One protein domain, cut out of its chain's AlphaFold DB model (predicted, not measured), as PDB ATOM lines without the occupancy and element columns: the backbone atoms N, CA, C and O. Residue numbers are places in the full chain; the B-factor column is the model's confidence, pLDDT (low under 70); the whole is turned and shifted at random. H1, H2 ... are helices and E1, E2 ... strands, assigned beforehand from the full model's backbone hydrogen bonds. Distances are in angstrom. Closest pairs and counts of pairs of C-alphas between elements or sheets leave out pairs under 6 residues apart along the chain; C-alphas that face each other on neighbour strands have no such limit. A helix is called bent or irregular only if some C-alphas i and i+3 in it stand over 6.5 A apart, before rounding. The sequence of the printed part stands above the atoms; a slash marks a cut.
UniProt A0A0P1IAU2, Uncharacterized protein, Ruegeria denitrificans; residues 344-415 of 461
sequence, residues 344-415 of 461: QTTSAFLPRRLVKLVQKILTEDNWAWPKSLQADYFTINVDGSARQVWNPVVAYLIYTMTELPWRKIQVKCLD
ATOM      1  N   GLN A 344     -58.043 -47.209  12.668       52.47
ATOM      2  CA  GLN A 344     -57.096 -46.654  11.722       52.47
ATOM      3  C   GLN A 344     -57.743 -45.521  10.917       52.47
ATOM      4  O   GLN A 344     -58.947 -45.505  10.665       52.47
ATOM      5  N   THR A 345     -56.924 -44.559  10.499       49.44
ATOM      6  CA  THR A 345     -57.346 -43.480   9.606       49.44
ATOM      7  C   THR A 345     -57.828 -44.081   8.281       49.44
ATOM      8  O   THR A 345     -57.062 -44.758   7.609       49.44
ATOM      9  N   THR A 346     -59.061 -43.790   7.861       49.47
ATOM     10  CA  THR A 346     -59.602 -44.173   6.536       49.47
ATOM     11  C   THR A 346     -59.084 -43.299   5.395       49.47
ATOM     12  O   THR A 346     -59.577 -43.376   4.272       49.47
ATOM     13  N   SER A 347     -58.118 -42.423   5.677       60.06
ATOM     14  CA  SER A 347     -57.486 -41.604   4.654       60.06
ATOM     15  C   SER A 347     -56.720 -42.531   3.728       60.06
ATOM     16  O   SER A 347     -55.839 -43.261   4.182       60.06
ATOM     17  N   ALA A 348     -57.032 -42.473   2.436       64.88
ATOM     18  CA  ALA A 348     -56.215 -43.119   1.427       64.88
ATOM     19  C   ALA A 348     -54.757 -42.662   1.593       64.88
ATOM     20  O   ALA A 348     -54.491 -41.479   1.838       64.88
ATOM     21  N   PHE A 349     -53.822 -43.608   1.495       69.06
ATOM     22  CA  PHE A 349     -52.402 -43.283   1.445       69.06
ATOM     23  C   PHE A 349     -52.146 -42.344   0.267       69.06
ATOM     24  O   PHE A 349     -52.720 -42.527  -0.811       69.06
ATOM     25  N   LEU A 350     -51.276 -41.348   0.458       76.88
ATOM     26  CA  LEU A 350     -50.863 -40.498  -0.651       76.88
ATOM     27  C   LEU A 350     -50.219 -41.397  -1.723       76.88
ATOM     28  O   LEU A 350     -49.311 -42.165  -1.390       76.88
ATOM     29  N   PRO A 351     -50.659 -41.338  -2.995       88.12
ATOM     30  CA  PRO A 351     -50.057 -42.130  -4.055       88.12
ATOM     31  C   PRO A 351     -48.537 -41.965  -4.067       88.12
ATOM     32  O   PRO A 351     -48.026 -40.844  -4.071       88.12
ATOM     33  N   ARG A 352     -47.799 -43.081  -4.120       84.31
ATOM     34  CA  ARG A 352     -46.327 -43.090  -4.026       84.31
ATOM     35  C   ARG A 352     -45.651 -42.171  -5.049       84.31
ATOM     36  O   ARG A 352     -44.601 -41.607  -4.766       84.31
ATOM     37  N   ARG A 353     -46.265 -41.979  -6.223       90.00
ATOM     38  CA  ARG A 353     -45.805 -41.023  -7.241       90.00
ATOM     39  C   ARG A 353     -45.788 -39.581  -6.723       90.00
ATOM     40  O   ARG A 353     -44.836 -38.866  -7.005       90.00
ATOM     41  N   LEU A 354     -46.810 -39.167  -5.973       89.56
ATOM     42  CA  LEU A 354     -46.885 -37.825  -5.394       89.56
ATOM     43  C   LEU A 354     -45.895 -37.661  -4.242       89.56
ATOM     44  O   LEU A 354     -45.235 -36.634  -4.174       89.56
ATOM     45  N   VAL A 355     -45.722 -38.690  -3.404       88.44
ATOM     46  CA  VAL A 355     -44.681 -38.702  -2.357       88.44
ATOM     47  C   VAL A 355     -43.301 -38.470  -2.982       88.44
ATOM     48  O   VAL A 355     -42.597 -37.542  -2.595       88.44
ATOM     49  N   LYS A 356     -42.955 -39.238  -4.023       91.94
ATOM     50  CA  LYS A 356     -41.688 -39.085  -4.757       91.94
ATOM     51  C   LYS A 356     -41.548 -37.724  -5.438       91.94
ATOM     52  O   LYS A 356     -40.448 -37.190  -5.505       91.94
ATOM     53  N   LEU A 357     -42.643 -37.166  -5.956       93.50
ATOM     54  CA  LEU A 357     -42.628 -35.839  -6.570       93.50
ATOM     55  C   LEU A 357     -42.325 -34.754  -5.531       93.50
ATOM     56  O   LEU A 357     -41.497 -33.893  -5.792       93.50
ATOM     57  N   VAL A 358     -42.938 -34.829  -4.346       92.00
ATOM     58  CA  VAL A 358     -42.652 -33.914  -3.231       92.00
ATOM     59  C   VAL A 358     -41.193 -34.042  -2.791       92.00
ATOM     60  O   VAL A 358     -40.507 -33.035  -2.669       92.00
ATOM     61  N   GLN A 359     -40.692 -35.267  -2.616       93.50
ATOM     62  CA  GLN A 359     -39.285 -35.514  -2.275       93.50
ATOM     63  C   GLN A 359     -38.324 -34.926  -3.309       93.50
ATOM     64  O   GLN A 359     -37.314 -34.328  -2.938       93.50
ATOM     65  N   LYS A 360     -38.655 -35.057  -4.598       94.75
ATOM     66  CA  LYS A 360     -37.880 -34.471  -5.690       94.75
ATOM     67  C   LYS A 360     -37.884 -32.942  -5.616       94.75
ATOM     68  O   LYS A 360     -36.810 -32.370  -5.556       94.75
ATOM     69  N   ILE A 361     -39.054 -32.305  -5.522       93.75
ATOM     70  CA  ILE A 361     -39.178 -30.835  -5.414       93.75
ATOM     71  C   ILE A 361     -38.379 -30.294  -4.219       93.75
ATOM     72  O   ILE A 361     -37.763 -29.236  -4.305       93.75
ATOM     73  N   LEU A 362     -38.390 -31.008  -3.090       93.44
ATOM     74  CA  LEU A 362     -37.670 -30.575  -1.893       93.44
ATOM     75  C   LEU A 362     -36.150 -30.681  -2.052       93.44
ATOM     76  O   LEU A 362     -35.446 -29.794  -1.583       93.44
ATOM     77  N   THR A 363     -35.647 -31.751  -2.671       94.25
ATOM     78  CA  THR A 363     -34.211 -32.086  -2.647       94.25
ATOM     79  C   THR A 363     -33.456 -31.731  -3.929       94.25
ATOM     80  O   THR A 363     -32.226 -31.644  -3.888       94.25
ATOM     81  N   GLU A 364     -34.149 -31.504  -5.050       93.88
ATOM     82  CA  GLU A 364     -33.515 -31.210  -6.338       93.88
ATOM     83  C   GLU A 364     -32.662 -29.937  -6.299       93.88
ATOM     84  O   GLU A 364     -32.905 -29.009  -5.519       93.88
ATOM     85  N   ASP A 365     -31.603 -29.944  -7.113       93.44
ATOM     86  CA  ASP A 365     -30.656 -28.840  -7.273       93.44
ATOM     87  C   ASP A 365     -30.130 -28.286  -5.938       93.44
ATOM     88  O   ASP A 365     -30.036 -27.079  -5.719       93.44
ATOM     89  N   ASN A 366     -29.774 -29.198  -5.023       92.06
ATOM     90  CA  ASN A 366     -29.280 -28.870  -3.686       92.06
ATOM     91  C   ASN A 366     -30.281 -28.008  -2.892       92.06
ATOM     92  O   ASN A 366     -29.927 -26.952  -2.354       92.06
ATOM     93  N   TRP A 367     -31.523 -28.492  -2.785       93.25
ATOM     94  CA  TRP A 367     -32.616 -27.823  -2.072       93.25
ATOM     95  C   TRP A 367     -32.969 -26.456  -2.676       93.25
ATOM     96  O   TRP A 367     -33.238 -25.504  -1.940       93.25
ATOM     97  N   ALA A 368     -32.961 -26.336  -4.008       93.88
ATOM     98  CA  ALA A 368     -33.175 -25.059  -4.692       93.88
ATOM     99  C   ALA A 368     -34.531 -24.424  -4.355       93.88
ATOM    100  O   ALA A 368     -34.590 -23.240  -4.017       93.88
ATOM    101  N   TRP A 369     -35.619 -25.206  -4.388       94.38
ATOM    102  CA  TRP A 369     -36.947 -24.688  -4.058       94.38
ATOM    103  C   TRP A 369     -37.048 -24.236  -2.592       94.38
ATOM    104  O   TRP A 369     -37.403 -23.077  -2.377       94.38
ATOM    105  N   PRO A 370     -36.665 -25.038  -1.576       92.88
ATOM    106  CA  PRO A 370     -36.644 -24.555  -0.194       92.88
ATOM    107  C   PRO A 370     -35.771 -23.315   0.030       92.88
ATOM    108  O   PRO A 370     -36.175 -22.395   0.736       92.88
ATOM    109  N   LYS A 371     -34.602 -23.240  -0.616       93.56
ATOM    110  CA  LYS A 371     -33.703 -22.080  -0.525       93.56
ATOM    111  C   LYS A 371     -34.234 -20.833  -1.231       93.56
ATOM    112  O   LYS A 371     -33.688 -19.757  -1.013       93.56
ATOM    113  N   SER A 372     -35.282 -20.940  -2.045       92.75
ATOM    114  CA  SER A 372     -35.953 -19.772  -2.629       92.75
ATOM    115  C   SER A 372     -36.871 -19.045  -1.634       92.75
ATOM    116  O   SER A 372     -37.230 -17.886  -1.854       92.75
ATOM    117  N   LEU A 373     -37.242 -19.692  -0.521       91.50
ATOM    118  CA  LEU A 373     -38.200 -19.166   0.449       91.50
ATOM    119  C   LEU A 373     -37.512 -18.235   1.456       91.50
ATOM    120  O   LEU A 373     -36.825 -18.686   2.366       91.50
ATOM    121  N   GLN A 374     -37.752 -16.923   1.350       88.50
ATOM    122  CA  GLN A 374     -37.158 -15.924   2.257       88.50
ATOM    123  C   GLN A 374     -37.543 -16.112   3.733       88.50
ATOM    124  O   GLN A 374     -36.779 -15.741   4.616       88.50
ATOM    125  N   ALA A 375     -38.708 -16.707   4.006       85.06
ATOM    126  CA  ALA A 375     -39.173 -16.975   5.369       85.06
ATOM    127  C   ALA A 375     -38.267 -17.952   6.140       85.06
ATOM    128  O   ALA A 375     -38.252 -17.923   7.367       85.06
ATOM    129  N   ASP A 376     -37.501 -18.778   5.423       86.94
ATOM    130  CA  ASP A 376     -36.597 -19.765   6.007       86.94
ATOM    131  C   ASP A 376     -35.168 -19.223   6.142       86.94
ATOM    132  O   ASP A 376     -34.237 -19.991   6.339       86.94
ATOM    133  N   TYR A 377     -34.949 -17.912   6.041       88.81
ATOM    134  CA  TYR A 377     -33.643 -17.301   6.276       88.81
ATOM    135  C   TYR A 377     -33.637 -16.474   7.556       88.81
ATOM    136  O   TYR A 377     -34.596 -15.777   7.881       88.81
ATOM    137  N   PHE A 378     -32.511 -16.503   8.260       84.12
ATOM    138  CA  PHE A 378     -32.259 -15.659   9.420       84.12
ATOM    139  C   PHE A 378     -30.861 -15.052   9.338       84.12
ATOM    140  O   PHE A 378     -29.969 -15.569   8.665       84.12
ATOM    141  N   THR A 379     -30.675 -13.913   9.997       85.19
ATOM    142  CA  THR A 379     -29.398 -13.197   9.997       85.19
ATOM    143  C   THR A 379     -28.626 -13.536  11.262       85.19
ATOM    144  O   THR A 379     -29.121 -13.325  12.368       85.19
ATOM    145  N   ILE A 380     -27.400 -14.028  11.100       80.12
ATOM    146  CA  ILE A 380     -26.454 -14.221  12.200       80.12
ATOM    147  C   ILE A 380     -25.249 -13.303  12.022       80.12
ATOM    148  O   ILE A 380     -24.801 -13.057  10.903       80.12
ATOM    149  N   ASN A 381     -24.710 -12.807  13.133       80.31
ATOM    150  CA  ASN A 381     -23.445 -12.083  13.127       80.31
ATOM    151  C   ASN A 381     -22.306 -13.089  13.269       80.31
ATOM    152  O   ASN A 381     -22.192 -13.752  14.299       80.31
ATOM    153  N   VAL A 382     -21.473 -13.189  12.238       77.19
ATOM    154  CA  VAL A 382     -20.256 -14.008  12.235       77.19
ATOM    155  C   VAL A 382     -19.087 -13.052  12.042       77.19
ATOM    156  O   VAL A 382     -19.063 -12.309  11.062       77.19
ATOM    157  N   ASP A 383     -18.167 -13.013  13.008       77.00
ATOM    158  CA  ASP A 383     -16.969 -12.160  12.987       77.00
ATOM    159  C   ASP A 383     -17.270 -10.664  12.749       77.00
ATOM    160  O   ASP A 383     -16.601  -9.976  11.982       77.00
ATOM    161  N   GLY A 384     -18.338 -10.156  13.372       77.69
ATOM    162  CA  GLY A 384     -18.759  -8.753  13.251       77.69
ATOM    163  C   GLY A 384     -19.499  -8.402  11.954       77.69
ATOM    164  O   GLY A 384     -19.901  -7.255  11.787       77.69
ATOM    165  N   SER A 385     -19.731  -9.369  11.059       77.25
ATOM    166  CA  SER A 385     -20.485  -9.174   9.814       77.25
ATOM    167  C   SER A 385     -21.822  -9.917   9.838       77.25
ATOM    168  O   SER A 385     -21.878 -11.110  10.142       77.25
ATOM    169  N   ALA A 386     -22.901  -9.225   9.465       84.12
ATOM    170  CA  ALA A 386     -24.223  -9.822   9.315       84.12
ATOM    171  C   ALA A 386     -24.253 -10.736   8.079       84.12
ATOM    172  O   ALA A 386     -24.059 -10.280   6.951       84.12
ATOM    173  N   ARG A 387     -24.504 -12.031   8.281       85.69
ATOM    174  CA  ARG A 387     -24.653 -13.025   7.214       85.69
ATOM    175  C   ARG A 387     -26.046 -13.626   7.249       85.69
ATOM    176  O   ARG A 387     -26.551 -13.987   8.311       85.69
ATOM    177  N   GLN A 388     -26.658 -13.742   6.076       88.00
ATOM    178  CA  GLN A 388     -27.925 -14.439   5.921       88.00
ATOM    179  C   GLN A 388     -27.654 -15.945   5.825       88.00
ATOM    180  O   GLN A 388     -26.829 -16.381   5.022       88.00
ATOM    181  N   VAL A 389     -28.331 -16.733   6.656       87.19
ATOM    182  CA  VAL A 389     -28.195 -18.190   6.711       87.19
ATOM    183  C   VAL A 389     -29.565 -18.823   6.521       87.19
ATOM    184  O   VAL A 389     -30.555 -18.376   7.099       87.19
ATOM    185  N   TRP A 390     -29.615 -19.849   5.677       90.19
ATOM    186  CA  TRP A 390     -30.819 -20.634   5.431       90.19
ATOM    187  C   TRP A 390     -31.051 -21.644   6.561       90.19
ATOM    188  O   TRP A 390     -30.132 -22.355   6.963       90.19
ATOM    189  N   ASN A 391     -32.286 -21.722   7.043       85.25
ATOM    190  CA  ASN A 391     -32.779 -22.665   8.032       85.25
ATOM    191  C   ASN A 391     -33.430 -23.876   7.330       85.25
ATOM    192  O   ASN A 391     -34.532 -23.756   6.791       85.25
ATOM    193  N   PRO A 392     -32.814 -25.070   7.373       86.31
ATOM    194  CA  PRO A 392     -33.349 -26.246   6.694       86.31
ATOM    195  C   PRO A 392     -34.530 -26.910   7.421       86.31
ATOM    196  O   PRO A 392     -35.138 -27.822   6.862       86.31
ATOM    197  N   VAL A 393     -34.873 -26.496   8.650       84.19
ATOM    198  CA  VAL A 393     -35.790 -27.228   9.547       84.19
ATOM    199  C   VAL A 393     -37.141 -27.530   8.902       84.19
ATOM    200  O   VAL A 393     -37.628 -28.655   8.997       84.19
ATOM    201  N   VAL A 394     -37.755 -26.562   8.218       85.12
ATOM    202  CA  VAL A 394     -39.072 -26.761   7.587       85.12
ATOM    203  C   VAL A 394     -38.979 -27.756   6.430       85.12
ATOM    204  O   VAL A 394     -39.792 -28.679   6.342       85.12
ATOM    205  N   ALA A 395     -37.968 -27.605   5.573       89.75
ATOM    206  CA  ALA A 395     -37.737 -28.488   4.436       89.75
ATOM    207  C   ALA A 395     -37.465 -29.927   4.889       89.75
ATOM    208  O   ALA A 395     -38.062 -30.871   4.368       89.75
ATOM    209  N   TYR A 396     -36.622 -30.085   5.911       88.38
ATOM    210  CA  TYR A 396     -36.283 -31.382   6.486       88.38
ATOM    211  C   TYR A 396     -37.493 -32.009   7.167       88.38
ATOM    212  O   TYR A 396     -37.761 -33.179   6.940       88.38
ATOM    213  N   LEU A 397     -38.300 -31.239   7.902       86.75
ATOM    214  CA  LEU A 397     -39.518 -31.746   8.533       86.75
ATOM    215  C   LEU A 397     -40.497 -32.318   7.502       86.75
ATOM    216  O   LEU A 397     -41.037 -33.407   7.704       86.75
ATOM    217  N   ILE A 398     -40.727 -31.606   6.394       88.00
ATOM    218  CA  ILE A 398     -41.617 -32.086   5.328       88.00
ATOM    219  C   ILE A 398     -41.015 -33.332   4.670       88.00
ATOM    220  O   ILE A 398     -41.731 -34.311   4.469       88.00
ATOM    221  N   TYR A 399     -39.708 -33.331   4.397       90.44
ATOM    222  CA  TYR A 399     -39.014 -34.480   3.822       90.44
ATOM    223  C   TYR A 399     -39.089 -35.717   4.737       90.44
ATOM    224  O   TYR A 399     -39.543 -36.777   4.309       90.44
ATOM    225  N   THR A 400     -38.787 -35.585   6.030       87.50
ATOM    226  CA  THR A 400     -38.893 -36.663   7.024       87.50
ATOM    227  C   THR A 400     -40.317 -37.204   7.138       87.50
ATOM    228  O   THR A 400     -40.499 -38.412   7.255       87.50
ATOM    229  N   MET A 401     -41.341 -36.347   7.041       85.31
ATOM    230  CA  MET A 401     -42.745 -36.785   7.014       85.31
ATOM    231  C   MET A 401     -43.107 -37.618   5.772       85.31
ATOM    232  O   MET A 401     -44.128 -38.307   5.793       85.31
ATOM    233  N   THR A 402     -42.317 -37.552   4.694       87.44
ATOM    234  CA  THR A 402     -42.486 -38.418   3.512       87.44
ATOM    235  C   THR A 402     -41.736 -39.744   3.615       87.44
ATOM    236  O   THR A 402     -42.181 -40.725   3.022       87.44
ATOM    237  N   GLU A 403     -40.631 -39.782   4.364       85.69
ATOM    238  CA  GLU A 403     -39.786 -40.971   4.548       85.69
ATOM    239  C   GLU A 403     -40.274 -41.862   5.699       85.69
ATOM    240  O   GLU A 403     -40.298 -43.088   5.587       85.69
ATOM    241  N   LEU A 404     -40.700 -41.255   6.810       81.94
ATOM    242  CA  LEU A 404     -41.095 -41.963   8.024       81.94
ATOM    243  C   LEU A 404     -42.609 -41.877   8.253       81.94
ATOM    244  O   LEU A 404     -43.208 -40.816   8.061       81.94
ATOM    245  N   PRO A 405     -43.256 -42.945   8.757       72.56
ATOM    246  CA  PRO A 405     -44.686 -42.957   9.063       72.56
ATOM    247  C   PRO A 405     -44.995 -42.225  10.383       72.56
ATOM    248  O   PRO A 405     -45.681 -42.748  11.265       72.56
ATOM    249  N   TRP A 406     -44.455 -41.020  10.565       76.19
ATOM    250  CA  TRP A 406     -44.610 -40.223  11.781       76.19
ATOM    251  C   TRP A 406     -45.706 -39.175  11.616       76.19
ATOM    252  O   TRP A 406     -45.869 -38.541  10.575       76.19
ATOM    253  N   ARG A 407     -46.486 -38.957  12.680       69.25
ATOM    254  CA  ARG A 407     -47.468 -37.868  12.699       69.25
ATOM    255  C   ARG A 407     -46.733 -36.536  12.800       69.25
ATOM    256  O   ARG A 407     -45.762 -36.426  13.540       69.25
ATOM    257  N   LYS A 408     -47.279 -35.487  12.174       69.75
ATOM    258  CA  LYS A 408     -46.744 -34.108  12.216       69.75
ATOM    259  C   LYS A 408     -46.323 -33.656  13.619       69.75
ATOM    260  O   LYS A 408     -45.307 -32.993  13.758       69.75
ATOM    261  N   ILE A 409     -47.096 -34.005  14.652       70.69
ATOM    262  CA  ILE A 409     -46.774 -33.638  16.037       70.69
ATOM    263  C   ILE A 409     -45.514 -34.339  16.560       70.69
ATOM    264  O   ILE A 409     -44.755 -33.718  17.282       70.69
ATOM    265  N   GLN A 410     -45.263 -35.590  16.167       74.31
ATOM    266  CA  GLN A 410     -44.079 -36.345  16.585       74.31
ATOM    267  C   GLN A 410     -42.818 -35.773  15.932       74.31
ATOM    268  O   GLN A 410     -41.824 -35.581  16.614       74.31
ATOM    269  N   VAL A 411     -42.894 -35.418  14.643       72.62
ATOM    270  CA  VAL A 411     -41.774 -34.785  13.922       72.62
ATOM    271  C   VAL A 411     -41.493 -33.376  14.451       72.62
ATOM    272  O   VAL A 411     -40.345 -32.983  14.579       72.62
ATOM    273  N   LYS A 412     -42.535 -32.621  14.825       66.94
ATOM    274  CA  LYS A 412     -42.384 -31.300  15.458       66.94
ATOM    275  C   LYS A 412     -41.726 -31.334  16.837       66.94
ATOM    276  O   LYS A 412     -41.258 -30.296  17.280       66.94
ATOM    277  N   CYS A 413     -41.753 -32.476  17.515       71.12
ATOM    278  CA  CYS A 413     -41.070 -32.657  18.792       71.12
ATOM    279  C   CYS A 413     -39.605 -33.084  18.619       71.12
ATOM    280  O   CYS A 413     -38.949 -33.350  19.622       71.12
ATOM    281  N   LEU A 414     -39.104 -33.198  17.383       70.75
ATOM    282  CA  LEU A 414     -37.680 -33.372  17.135       70.75
ATOM    283  C   LEU A 414     -37.007 -32.023  17.339       70.75
ATOM    284  O   LEU A 414     -37.183 -31.104  16.539       70.75
ATOM    285  N   ASP A 415     -36.281 -31.919  18.438       65.19
ATOM    286  CA  ASP A 415     -35.426 -30.782  18.717       65.19
ATOM    287  C   ASP A 415     -34.045 -31.046  18.113       65.19
ATOM    288  O   ASP A 415     -33.495 -32.139  18.276       65.19
TER     289      ASP A 415
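What this domain is: This is residues 344 to 415 of the 461 residues of an uncharacterized protein of Ruegeria denitrificans (UniProt A0A0P1IAU2). Three helices stand in a loose row, H1, H2 and H3, with H2 in the middle, and the two-stranded hairpin of E1 and E2 reaches away from them to make one end of the longest axis. At the opposite end of that axis residues 344 to 349 stick out as a free tail, and H1 turns sharply at a kink near residue 365. The printed part has 72 residues, with three named helices and two named strands in the order H1, E1, E2, H2, H3; the sheet has the order E1 - E2 and is antiparallel. The class is mixed, helices and strands. The whole is loose, with a radius of gyration of the C-alphas of 15.5 A, and only just elongated, spanning 54 by 27 by 15 A.

Where its parts are: H1 is residues 352 to 371, beginning at C-alpha 352 (-46.327, -43.090, -4.026) and measuring 24.8 A from first to last C-alpha. It is irregular, with C-alphas 362 and 365 9.0 A apart, and has a kink of 95 degrees near residue 365. E1, residues 377 to 382, is 15.0 A long, and E2, residues 385 to 390, is 16.0 A long. H2, residues 393 to 403, is 15.2 A long and begins at C-alpha 393 (-35.790, -27.228, 9.547). H3, residues 408 to 412, is 6.1 A long and ends at C-alpha 412 (-42.384, -31.300, 15.458).

How they stand to each other: H1 and H2 touch, their closest C-alphas being those of Pro 370 and Ala 395, 6.2 A apart. Their lines stand at a shallow tilt of 24 degrees, opposite ways, the line of H1 being a rough one. H2 and H3 touch, the closest C-alphas being those of Leu 397 and Val 411, 6.6 A apart. H1 and H3 are apart. E1 and E2 are a hairpin of antiparallel neighbours, 146 degrees between their directions. N 380 and O 387 are within hydrogen-bond range at 2.9 A, as are N 387 and O 380 at 2.8 A. The closest C-alphas of H1 and E2 are those of Lys 371 and Trp 390, 6.8 A apart. E1 and H2 are apart, and H3 is apart from both strands. In H2 and H3 every O i to N i+4 pair is within hydrogen-bond range; in H1, 12 of 16 are.

The domain as a whole: The two C-alphas farthest apart, those of Thr 346 and Gly 384, are 54.5 A apart. The printed part has no cut, and its four links between named elements are tight. The mean pLDDT of the printed part is 82.7. Residues 344 to 349, 407 to 408, 412 and 415 are under 70.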